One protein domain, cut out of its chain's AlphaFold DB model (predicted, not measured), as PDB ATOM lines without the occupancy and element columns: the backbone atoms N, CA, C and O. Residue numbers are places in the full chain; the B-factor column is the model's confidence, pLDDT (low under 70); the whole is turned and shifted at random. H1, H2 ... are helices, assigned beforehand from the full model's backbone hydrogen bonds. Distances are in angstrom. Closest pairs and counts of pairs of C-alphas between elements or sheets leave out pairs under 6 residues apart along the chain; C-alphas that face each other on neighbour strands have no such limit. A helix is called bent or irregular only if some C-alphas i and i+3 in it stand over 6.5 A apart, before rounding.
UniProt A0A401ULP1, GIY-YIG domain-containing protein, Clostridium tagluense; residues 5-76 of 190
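Overview. This is residues 5 to 76 of the 190 residues of the protein "GIY-YIG domain-containing protein" of Clostridium tagluense (UniProt A0A401ULP1). Helical segments joined end to end make an open horseshoe round an empty middle: bent H1, then H2, then bent H3 coming back opposite H1. The 72 printed residues hold three named helices and no named strand, all helix. The whole is only just extended, close to loose, with a radius of gyration of the C-alphas of 16.8 A and spans of 46 by 30 by 23 A.

Along the chain. H1, residues 5 to 32, and H3, residues 49 to 74, were each assigned as one helix by hydrogen bonds but are bent: C-alphas 17 and 20 are 7.6 A apart, C-alphas 56 and 59 8.0 A. The arms are H1a, residues 5 to 17, from C-alpha 5 at (97.705, -14.643, 108.277), H1b, 20 to 32, H3a, 49 to 56, and H3b, 59 to 74, 21.9 A long, to C-alpha 74 at (111.760, -7.854, 96.087). H2 is residues 34 to 46, 18.5 A.

Arrangement. H1a and H1b stand at a steep tilt of 61 degrees. H1b and H2 are close but not clearly touching, closest C-alphas Gln 30 and Val 37, 6.4 A. H3a and H3b are about perpendicular, 80 degrees. H1a and H3b are apart. Every O i to N i+4 pair in H2 and the arms is within hydrogen-bond range.

Size, cuts and confidence. The farthest C-alphas, Glu 35 and Phe 76, are 46.8 A apart. The printed part has no cut; both links are tight. Low confidence includes residues 44 to 55.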
ATOM      1  N   GLU A   5      96.916 -14.647 109.518       60.38
ATOM      2  CA  GLU A   5      97.705 -14.643 108.277       60.38
ATOM      3  C   GLU A   5      97.320 -15.797 107.339       60.38
ATOM      4  O   GLU A   5      97.036 -15.574 106.161       60.38
ATOM      5  N   GLU A   6      97.229 -17.024 107.857       56.66
ATOM      6  CA  GLU A   6      96.867 -18.210 107.066       56.66
ATOM      7  C   GLU A   6      95.444 -18.113 106.504       56.66
ATOM      8  O   GLU A   6      95.164 -18.551 105.387       56.66
ATOM      9  N   MET A   7      94.537 -17.498 107.262       72.00
ATOM     10  CA  MET A   7      93.177 -17.201 106.827       72.00
ATOM     11  C   MET A   7      93.130 -16.163 105.705       72.00
ATOM     12  O   MET A   7      92.352 -16.334 104.764       72.00
ATOM     13  N   LYS A   8      93.957 -15.111 105.762       62.91
ATOM     14  CA  LYS A   8      94.051 -14.111 104.683       62.91
ATOM     15  C   LYS A   8      94.564 -14.739 103.388       62.91
ATOM     16  O   LYS A   8      93.944 -14.547 102.344       62.91
ATOM     17  N   ILE A   9      95.635 -15.531 103.461       69.19
ATOM     18  CA  ILE A   9      96.212 -16.223 102.298       69.19
ATOM     19  C   ILE A   9      95.208 -17.220 101.710       69.19
ATOM     20  O   ILE A   9      94.990 -17.245 100.501       69.19
ATOM     21  N   TYR A  10      94.536 -18.002 102.560       77.75
ATOM     22  CA  TYR A  10      93.512 -18.948 102.120       77.75
ATOM     23  C   TYR A  10      92.353 -18.255 101.391       77.75
ATOM     24  O   TYR A  10      91.981 -18.676 100.298       77.75
ATOM     25  N   ARG A  11      91.811 -17.169 101.963       72.38
ATOM     26  CA  ARG A  11      90.739 -16.380 101.335       72.38
ATOM     27  C   ARG A  11      91.186 -15.771 100.007       72.38
ATOM     28  O   ARG A  11      90.421 -15.785  99.051       72.38
ATOM     29  N   HIS A  12      92.421 -15.282  99.936       66.88
ATOM     30  CA  HIS A  12      92.985 -14.728  98.709       66.88
ATOM     31  C   HIS A  12      93.120 -15.787  97.605       66.88
ATOM     32  O   HIS A  12      92.659 -15.568  96.491       66.88
ATOM     33  N   ASN A  13      93.676 -16.959  97.919       71.62
ATOM     34  CA  ASN A  13      93.826 -18.047  96.948       71.62
ATOM     35  C   ASN A  13      92.472 -18.598  96.484       71.62
ATOM     36  O   ASN A  13      92.303 -18.906  95.306       71.62
ATOM     37  N   TYR A  14      91.498 -18.679  97.394       77.38
ATOM     38  CA  TYR A  14      90.121 -19.022  97.054       77.38
ATOM     39  C   TYR A  14      89.528 -17.998  96.076       77.38
ATOM     40  O   TYR A  14      89.042 -18.375  95.014       77.38
ATOM     41  N   TYR A  15      89.652 -16.702  96.378       76.44
ATOM     42  CA  TYR A  15      89.199 -15.634  95.487       76.44
ATOM     43  C   TYR A  15      89.863 -15.716  94.106       76.44
ATOM     44  O   TYR A  15      89.165 -15.720  93.101       76.44
ATOM     45  N   ILE A  16      91.189 -15.864  94.022       71.69
ATOM     46  CA  ILE A  16      91.902 -15.983  92.736       71.69
ATOM     47  C   ILE A  16      91.384 -17.167  91.906       71.69
ATOM     48  O   ILE A  16      91.265 -17.043  90.689       71.69
ATOM     49  N   LYS A  17      91.059 -18.292  92.553       74.75
ATOM     50  CA  LYS A  17      90.578 -19.511  91.891       74.75
ATOM     51  C   LYS A  17      89.132 -19.402  91.395       74.75
ATOM     52  O   LYS A  17      88.781 -20.047  90.413       74.75
ATOM     53  N   HIS A  18      88.301 -18.614  92.074       79.88
ATOM     54  CA  HIS A  18      86.859 -18.550  91.819       79.88
ATOM     55  C   HIS A  18      86.387 -17.228  91.199       79.88
ATOM     56  O   HIS A  18      85.266 -17.180  90.690       79.88
ATOM     57  N   LYS A  19      87.238 -16.190  91.153       75.69
ATOM     58  CA  LYS A  19      86.887 -14.845  90.665       75.69
ATOM     59  C   LYS A  19      86.253 -14.857  89.276       75.69
ATOM     60  O   LYS A  19      85.328 -14.093  89.043       75.69
ATOM     61  N   ASP A  20      86.720 -15.709  88.366       76.81
ATOM     62  CA  ASP A  20      86.264 -15.683  86.973       76.81
ATOM     63  C   ASP A  20      84.845 -16.262  86.858       76.81
ATOM     64  O   ASP A  20      84.005 -15.728  86.132       76.81
ATOM     65  N   ILE A  21      84.544 -17.295  87.652       80.12
ATOM     66  CA  ILE A  21      83.210 -17.903  87.753       80.12
ATOM     67  C   ILE A  21      82.243 -16.928  88.432       80.12
ATOM     68  O   ILE A  21      81.149 -16.690  87.922       80.12
ATOM     69  N   GLU A  22      82.658 -16.321  89.544       77.69
ATOM     70  CA  GLU A  22      81.849 -15.337  90.269       77.69
ATOM     71  C   GLU A  22      81.568 -14.094  89.412       77.69
ATOM     72  O   GLU A  22      80.437 -13.614  89.367       77.69
ATOM     73  N   GLN A  23      82.560 -13.597  88.665       76.38
ATOM     74  CA  GLN A  23      82.380 -12.474  87.741       76.38
ATOM     75  C   GLN A  23      81.440 -12.820  86.585       76.38
ATOM     76  O   GLN A  23      80.620 -11.985  86.200       76.38
ATOM     77  N   ALA A  24      81.529 -14.032  86.031       81.62
ATOM     78  CA  ALA A  24      80.627 -14.483  84.976       81.62
ATOM     79  C   ALA A  24      79.178 -14.587  85.480       81.62
ATOM     80  O   ALA A  24      78.267 -14.045  84.851       81.62
ATOM     81  N   GLN A  25      78.966 -15.199  86.648       81.94
ATOM     82  CA  GLN A  25      77.649 -15.287  87.290       81.94
ATOM     83  C   GLN A  25      77.087 -13.903  87.627       81.94
ATOM     84  O   GLN A  25      75.915 -13.629  87.370       81.94
ATOM     85  N   MET A  26      77.935 -13.003  88.130       80.75
ATOM     86  CA  MET A  26      77.561 -11.624  88.424       80.75
ATOM     87  C   MET A  26      77.131 -10.877  87.158       80.75
ATOM     88  O   MET A  26      76.110 -10.198  87.179       80.75
ATOM     89  N   LYS A  27      77.848 -11.027  86.035       84.81
ATOM     90  CA  LYS A  27      77.463 -10.410  84.752       84.81
ATOM     91  C   LYS A  27      76.099 -10.898  84.264       84.81
ATOM     92  O   LYS A  27      75.277 -10.079  83.862       84.81
ATOM     93  N   VAL A  28      75.843 -12.206  84.338       88.56
ATOM     94  CA  VAL A  28      74.543 -12.795  83.968       88.56
ATOM     95  C   VAL A  28      73.434 -12.267  84.878       88.56
ATOM     96  O   VAL A  28      72.380 -11.850  84.405       88.56
ATOM     97  N   TRP A  29      73.680 -12.219  86.186       90.88
ATOM     98  CA  TRP A  29      72.719 -11.682  87.141       90.88
ATOM     99  C   TRP A  29      72.425 -10.197  86.891       90.88
ATOM    100  O   TRP A  29      71.261  -9.807  86.885       90.88
ATOM    101  N   GLN A  30      73.451  -9.382  86.628       86.56
ATOM    102  CA  GLN A  30      73.309  -7.955  86.327       86.56
ATOM    103  C   GLN A  30      72.502  -7.720  85.047       86.56
ATOM    104  O   GLN A  30      71.636  -6.847  85.034       86.56
ATOM    105  N   ALA A  31      72.747  -8.516  84.002       89.06
ATOM    106  CA  ALA A  31      71.981  -8.458  82.757       89.06
ATOM    107  C   ALA A  31      70.494  -8.791  82.979       89.06
ATOM    108  O   ALA A  31      69.627  -8.148  82.394       89.06
ATOM    109  N   ASN A  32      70.202  -9.736  83.878       91.50
ATOM    110  CA  ASN A  32      68.838 -10.153  84.213       91.50
ATOM    111  C   ASN A  32      68.154  -9.272  85.278       91.50
ATOM    112  O   ASN A  32      66.963  -9.439  85.526       91.50
ATOM    113  N   ASN A  33      68.874  -8.354  85.936       91.88
ATOM    114  CA  ASN A  33      68.342  -7.514  87.020       91.88
ATOM    115  C   ASN A  33      68.725  -6.022  86.864       91.88
ATOM    116  O   ASN A  33      69.247  -5.423  87.811       91.88
ATOM    117  N   PRO A  34      68.461  -5.384  85.708       87.44
ATOM    118  CA  PRO A  34      68.972  -4.046  85.403       87.44
ATOM    119  C   PRO A  34      68.480  -2.959  86.373       87.44
ATOM    120  O   PRO A  34      69.273  -2.122  86.802       87.44
ATOM    121  N   GLU A  35      67.211  -2.999  86.793       88.94
ATOM    122  CA  GLU A  35      66.657  -2.023  87.748       88.94
ATOM    123  C   GLU A  35      67.252  -2.162  89.154       88.94
ATOM    124  O   GLU A  35      67.596  -1.162  89.779       88.94
ATOM    125  N   LYS A  36      67.480  -3.391  89.638       86.06
ATOM    126  CA  LYS A  36      68.159  -3.599  90.931       86.06
ATOM    127  C   LYS A  36      69.595  -3.087  90.890       86.06
ATOM    128  O   LYS A  36      70.062  -2.484  91.850       86.06
ATOM    129  N   VAL A  37      70.295  -3.291  89.772       85.44
ATOM    130  CA  VAL A  37      71.644  -2.743  89.569       85.44
ATOM    131  C   VAL A  37      71.622  -1.215  89.577       85.44
ATOM    132  O   VAL A  37      72.528  -0.606  90.145       85.44
ATOM    133  N   ARG A  38      70.608  -0.590  88.968       85.00
ATOM    134  CA  ARG A  38      70.442   0.868  88.972       85.00
ATOM    135  C   ARG A  38      70.206   1.404  90.383       85.00
ATOM    136  O   ARG A  38      70.956   2.279  90.803       85.00
ATOM    137  N   GLN A  39      69.277   0.806  91.127       82.94
ATOM    138  CA  GLN A  39      68.989   1.164  92.520       82.94
ATOM    139  C   GLN A  39      70.226   1.020  93.413       82.94
ATOM    140  O   GLN A  39      70.579   1.955  94.122       82.94
ATOM    141  N   ILE A  40      70.957  -0.097  93.315       81.25
ATOM    142  CA  ILE A  40      72.206  -0.293  94.070       81.25
ATOM    143  C   ILE A  40      73.246   0.777  93.707       81.25
ATOM    144  O   ILE A  40      73.936   1.289  94.582       81.25
ATOM    145  N   LYS A  41      73.388   1.136  92.424       76.06
ATOM    146  CA  LYS A  41      74.337   2.177  91.992       76.06
ATOM    147  C   LYS A  41      73.953   3.570  92.485       76.06
ATOM    148  O   LYS A  41      74.853   4.341  92.811       76.06
ATOM    149  N   GLU A  42      72.664   3.897  92.494       78.56
ATOM    150  CA  GLU A  42      72.136   5.149  93.049       78.56
ATOM    151  C   GLU A  42      72.402   5.208  94.561       78.56
ATOM    152  O   GLU A  42      73.012   6.165  95.031       78.56
ATOM    153  N   GLN A  43      72.126   4.121  95.282       70.81
ATOM    154  CA  GLN A  43      72.362   4.004  96.724       70.81
ATOM    155  C   GLN A  43      73.857   4.089  97.089       70.81
ATOM    156  O   GLN A  43      74.254   4.827  97.985       70.81
ATOM    157  N   LEU A  44      74.733   3.423  96.325       65.69
ATOM    158  CA  LEU A  44      76.192   3.509  96.498       65.69
ATOM    159  C   LEU A  44      76.765   4.900  96.177       65.69
ATOM    160  O   LEU A  44      77.836   5.249  96.681       65.69
ATOM    161  N   LYS A  45      76.092   5.672  95.313       64.62
ATOM    162  CA  LYS A  45      76.430   7.073  95.025       64.62
ATOM    163  C   LYS A  45      76.011   7.992  96.172       64.62
ATOM    164  O   LYS A  45      76.789   8.879  96.514       64.62
ATOM    165  N   GLU A  46      74.823   7.783  96.737       59.31
ATOM    166  CA  GLU A  46      74.279   8.583  97.843       59.31
ATOM    167  C   GLU A  46      75.023   8.355  99.161       59.31
ATOM    168  O   GLU A  46      75.384   9.323  99.825       59.31
ATOM    169  N   ASP A  47      75.365   7.110  99.495       57.38
ATOM    170  CA  ASP A  47      76.039   6.791 100.764       57.38
ATOM    171  C   ASP A  47      77.502   7.258 100.813       57.38
ATOM    172  O   ASP A  47      78.184   7.137 101.838       57.38
ATOM    173  N   GLY A  48      78.042   7.728  99.681       55.31
ATOM    174  CA  GLY A  48      79.454   8.069  99.539       55.31
ATOM    175  C   GLY A  48      80.379   6.918  99.936       55.31
ATOM    176  O   GLY A  48      81.564   7.150 100.137       55.31
ATOM    177  N   TYR A  49      79.869   5.687 100.068       55.34
ATOM    178  CA  TYR A  49      80.501   4.604 100.819       55.34
ATOM    179  C   TYR A  49      81.918   4.319 100.325       55.34
ATOM    180  O   TYR A  49      82.845   4.226 101.119       55.34
ATOM    181  N   TYR A  50      82.118   4.280  99.006       53.38
ATOM    182  CA  TYR A  50      83.443   4.084  98.417       53.38
ATOM    183  C   TYR A  50      84.394   5.261  98.646       53.38
ATOM    184  O   TYR A  50      85.589   5.043  98.825       53.38
ATOM    185  N   LYS A  51      83.879   6.493  98.659       55.16
ATOM    186  CA  LYS A  51      84.666   7.703  98.911       55.16
ATOM    187  C   LYS A  51      85.017   7.817 100.397       55.16
ATOM    188  O   LYS A  51      86.185   7.936 100.729       55.16
ATOM    189  N   ASN A  52      84.035   7.629 101.274       67.00
ATOM    190  CA  ASN A  52      84.179   7.654 102.728       67.00
ATOM    191  C   ASN A  52      85.060   6.503 103.234       67.00
ATOM    192  O   ASN A  52      85.917   6.718 104.082       67.00
ATOM    193  N   TYR A  53      84.909   5.292 102.687       66.75
ATOM    194  CA  TYR A  53      85.768   4.155 103.018       66.75
ATOM    195  C   TYR A  53      87.196   4.367 102.517       66.75
ATOM    196  O   TYR A  53      88.141   4.127 103.268       66.75
ATOM    197  N   TYR A  54      87.373   4.825 101.273       61.59
ATOM    198  CA  TYR A  54      88.708   5.111 100.756       61.59
ATOM    199  C   TYR A  54      89.386   6.215 101.562       61.59
ATOM    200  O   TYR A  54      90.515   6.013 101.981       61.59
ATOM    201  N   ASP A  55      88.707   7.329 101.833       68.94
ATOM    202  CA  ASP A  55      89.265   8.450 102.591       68.94
ATOM    203  C   ASP A  55      89.584   8.050 104.043       68.94
ATOM    204  O   ASP A  55      90.662   8.376 104.536       68.94
ATOM    205  N   ALA A  56      88.725   7.256 104.695       76.44
ATOM    206  CA  ALA A  56      88.950   6.764 106.057       76.44
ATOM    207  C   ALA A  56      90.072   5.716 106.169       76.44
ATOM    208  O   ALA A  56      90.693   5.598 107.219       76.44
ATOM    209  N   ASN A  57      90.343   4.951 105.106       73.62
ATOM    210  CA  ASN A  57      91.343   3.870 105.106       73.62
ATOM    211  C   ASN A  57      92.525   4.162 104.171       73.62
ATOM    212  O   ASN A  57      93.327   3.275 103.870       73.62
ATOM    213  N   LYS A  58      92.638   5.400 103.680       70.19
ATOM    214  CA  LYS A  58      93.587   5.802 102.637       70.19
ATOM    215  C   LYS A  58      95.017   5.460 103.020       70.19
ATOM    216  O   LYS A  58      95.755   4.909 102.208       70.19
ATOM    217  N   GLU A  59      95.398   5.761 104.256       78.56
ATOM    218  CA  GLU A  59      96.743   5.519 104.772       78.56
ATOM    219  C   GLU A  59      97.064   4.025 104.858       78.56
ATOM    220  O   GLU A  59      98.120   3.608 104.386       78.56
ATOM    221  N   GLU A  60      96.137   3.196 105.350       77.00
ATOM    222  CA  GLU A  60      96.298   1.737 105.383       77.00
ATOM    223  C   GLU A  60      96.355   1.129 103.980       77.00
ATOM    224  O   GLU A  60      97.195   0.271 103.714       77.00
ATOM    225  N   ILE A  61      95.506   1.583 103.056       69.50
ATOM    226  CA  ILE A  61      95.497   1.113 101.667       69.50
ATOM    227  C   ILE A  61      96.797   1.510 100.964       69.50
ATOM    228  O   ILE A  61      97.381   0.704 100.236       69.50
ATOM    229  N   ILE A  62      97.282   2.736 101.175       72.19
ATOM    230  CA  ILE A  62      98.572   3.195 100.653       72.19
ATOM    231  C   ILE A  62      99.705   2.366 101.265       72.19
ATOM    232  O   ILE A  62     100.522   1.835 100.516       72.19
ATOM    233  N   ALA A  63      99.735   2.182 102.585       74.56
ATOM    234  CA  ALA A  63     100.759   1.403 103.276       74.56
ATOM    235  C   ALA A  63     100.763  -0.069 102.836       74.56
ATOM    236  O   ALA A  63     101.824  -0.630 102.551       74.56
ATOM    237  N   TYR A  64      99.585  -0.683 102.704       71.75
ATOM    238  CA  TYR A  64      99.420  -2.032 102.173       71.75
ATOM    239  C   TYR A  64      99.924  -2.118 100.736       71.75
ATOM    240  O   TYR A  64     100.703  -3.012 100.427       71.75
ATOM    241  N   ASN A  65      99.555  -1.177  99.864       66.31
ATOM    242  CA  ASN A  65     100.017  -1.165  98.477       66.31
ATOM    243  C   ASN A  65     101.527  -0.930  98.364       66.31
ATOM    244  O   ASN A  65     102.172  -1.559  97.529       66.31
ATOM    245  N   ILE A  66     102.106  -0.064  99.199       71.88
ATOM    246  CA  ILE A  66     103.555   0.157  99.266       71.88
ATOM    247  C   ILE A  66     104.252  -1.132  99.699       71.88
ATOM    248  O   ILE A  66     105.168  -1.576  99.010       71.88
ATOM    249  N   ASN A  67     103.803  -1.771 100.783       71.50
ATOM    250  CA  ASN A  67     104.394  -3.015 101.279       71.50
ATOM    251  C   ASN A  67     104.188  -4.183 100.313       71.50
ATOM    252  O   ASN A  67     105.122  -4.943 100.065       71.50
ATOM    253  N   TYR A  68     103.001  -4.306  99.722       65.25
ATOM    254  CA  TYR A  68     102.693  -5.319  98.722       65.25
ATOM    255  C   TYR A  68     103.583  -5.151  97.496       65.25
ATOM    256  O   TYR A  68     104.255  -6.098  97.106       65.25
ATOM    257  N   ARG A  69     103.669  -3.941  96.926       62.41
ATOM    258  CA  ARG A  69     104.555  -3.663  95.786       62.41
ATOM    259  C   ARG A  69     106.012  -3.910  96.156       62.41
ATOM    260  O   ARG A  69     106.720  -4.557  95.396       62.41
ATOM    261  N   LYS A  70     106.456  -3.449  97.329       66.25
ATOM    262  CA  LYS A  70     107.822  -3.668  97.821       66.25
ATOM    263  C   LYS A  70     108.145  -5.161  97.894       66.25
ATOM    264  O   LYS A  70     109.145  -5.579  97.329       66.25
ATOM    265  N   ASN A  71     107.278  -5.971  98.497       71.00
ATOM    266  CA  ASN A  71     107.489  -7.413  98.638       71.00
ATOM    267  C   ASN A  71     107.343  -8.170  97.309       71.00
ATOM    268  O   ASN A  71     108.159  -9.039  97.014       71.00
ATOM    269  N   PHE A  72     106.360  -7.806  96.482       65.56
ATOM    270  CA  PHE A  72     106.150  -8.391  95.157       65.56
ATOM    271  C   PHE A  72     107.343  -8.149  94.233       65.56
ATOM    272  O   PHE A  72     107.695  -9.028  93.455       65.56
ATOM    273  N   TYR A  73     107.978  -6.977  94.318       60.53
ATOM    274  CA  TYR A  73     109.144  -6.648  93.503       60.53
ATOM    275  C   TYR A  73     110.465  -7.149  94.084       60.53
ATOM    276  O   TYR A  73     111.382  -7.394  93.305       60.53
ATOM    277  N   LYS A  74     110.551  -7.365  95.403       68.44
ATOM    278  CA  LYS A  74     111.760  -7.854  96.087       68.44
ATOM    279  C   LYS A  74     112.244  -9.203  95.548       68.44
ATOM    280  O   LYS A  74     113.438  -9.404  95.389       68.44
ATOM    281  N   GLN A  75     111.332 -10.110  95.203       63.06
ATOM    282  CA  GLN A  75     111.689 -11.410  94.601       63.06
ATOM    283  C   GLN A  75     112.278 -11.298  93.183       63.06
ATOM    284  O   GLN A  75     112.900 -12.240  92.698       63.06
ATOM    285  N   PHE A  76     112.091 -10.157  92.518       64.88
ATOM    286  CA  PHE A  76     112.639  -9.879  91.191       64.88
ATOM    287  C   PHE A  76     113.864  -8.958  91.250       64.88
ATOM    288  O   PHE A  76     114.354  -8.551  90.194       64.88
TER     289      PHE A  76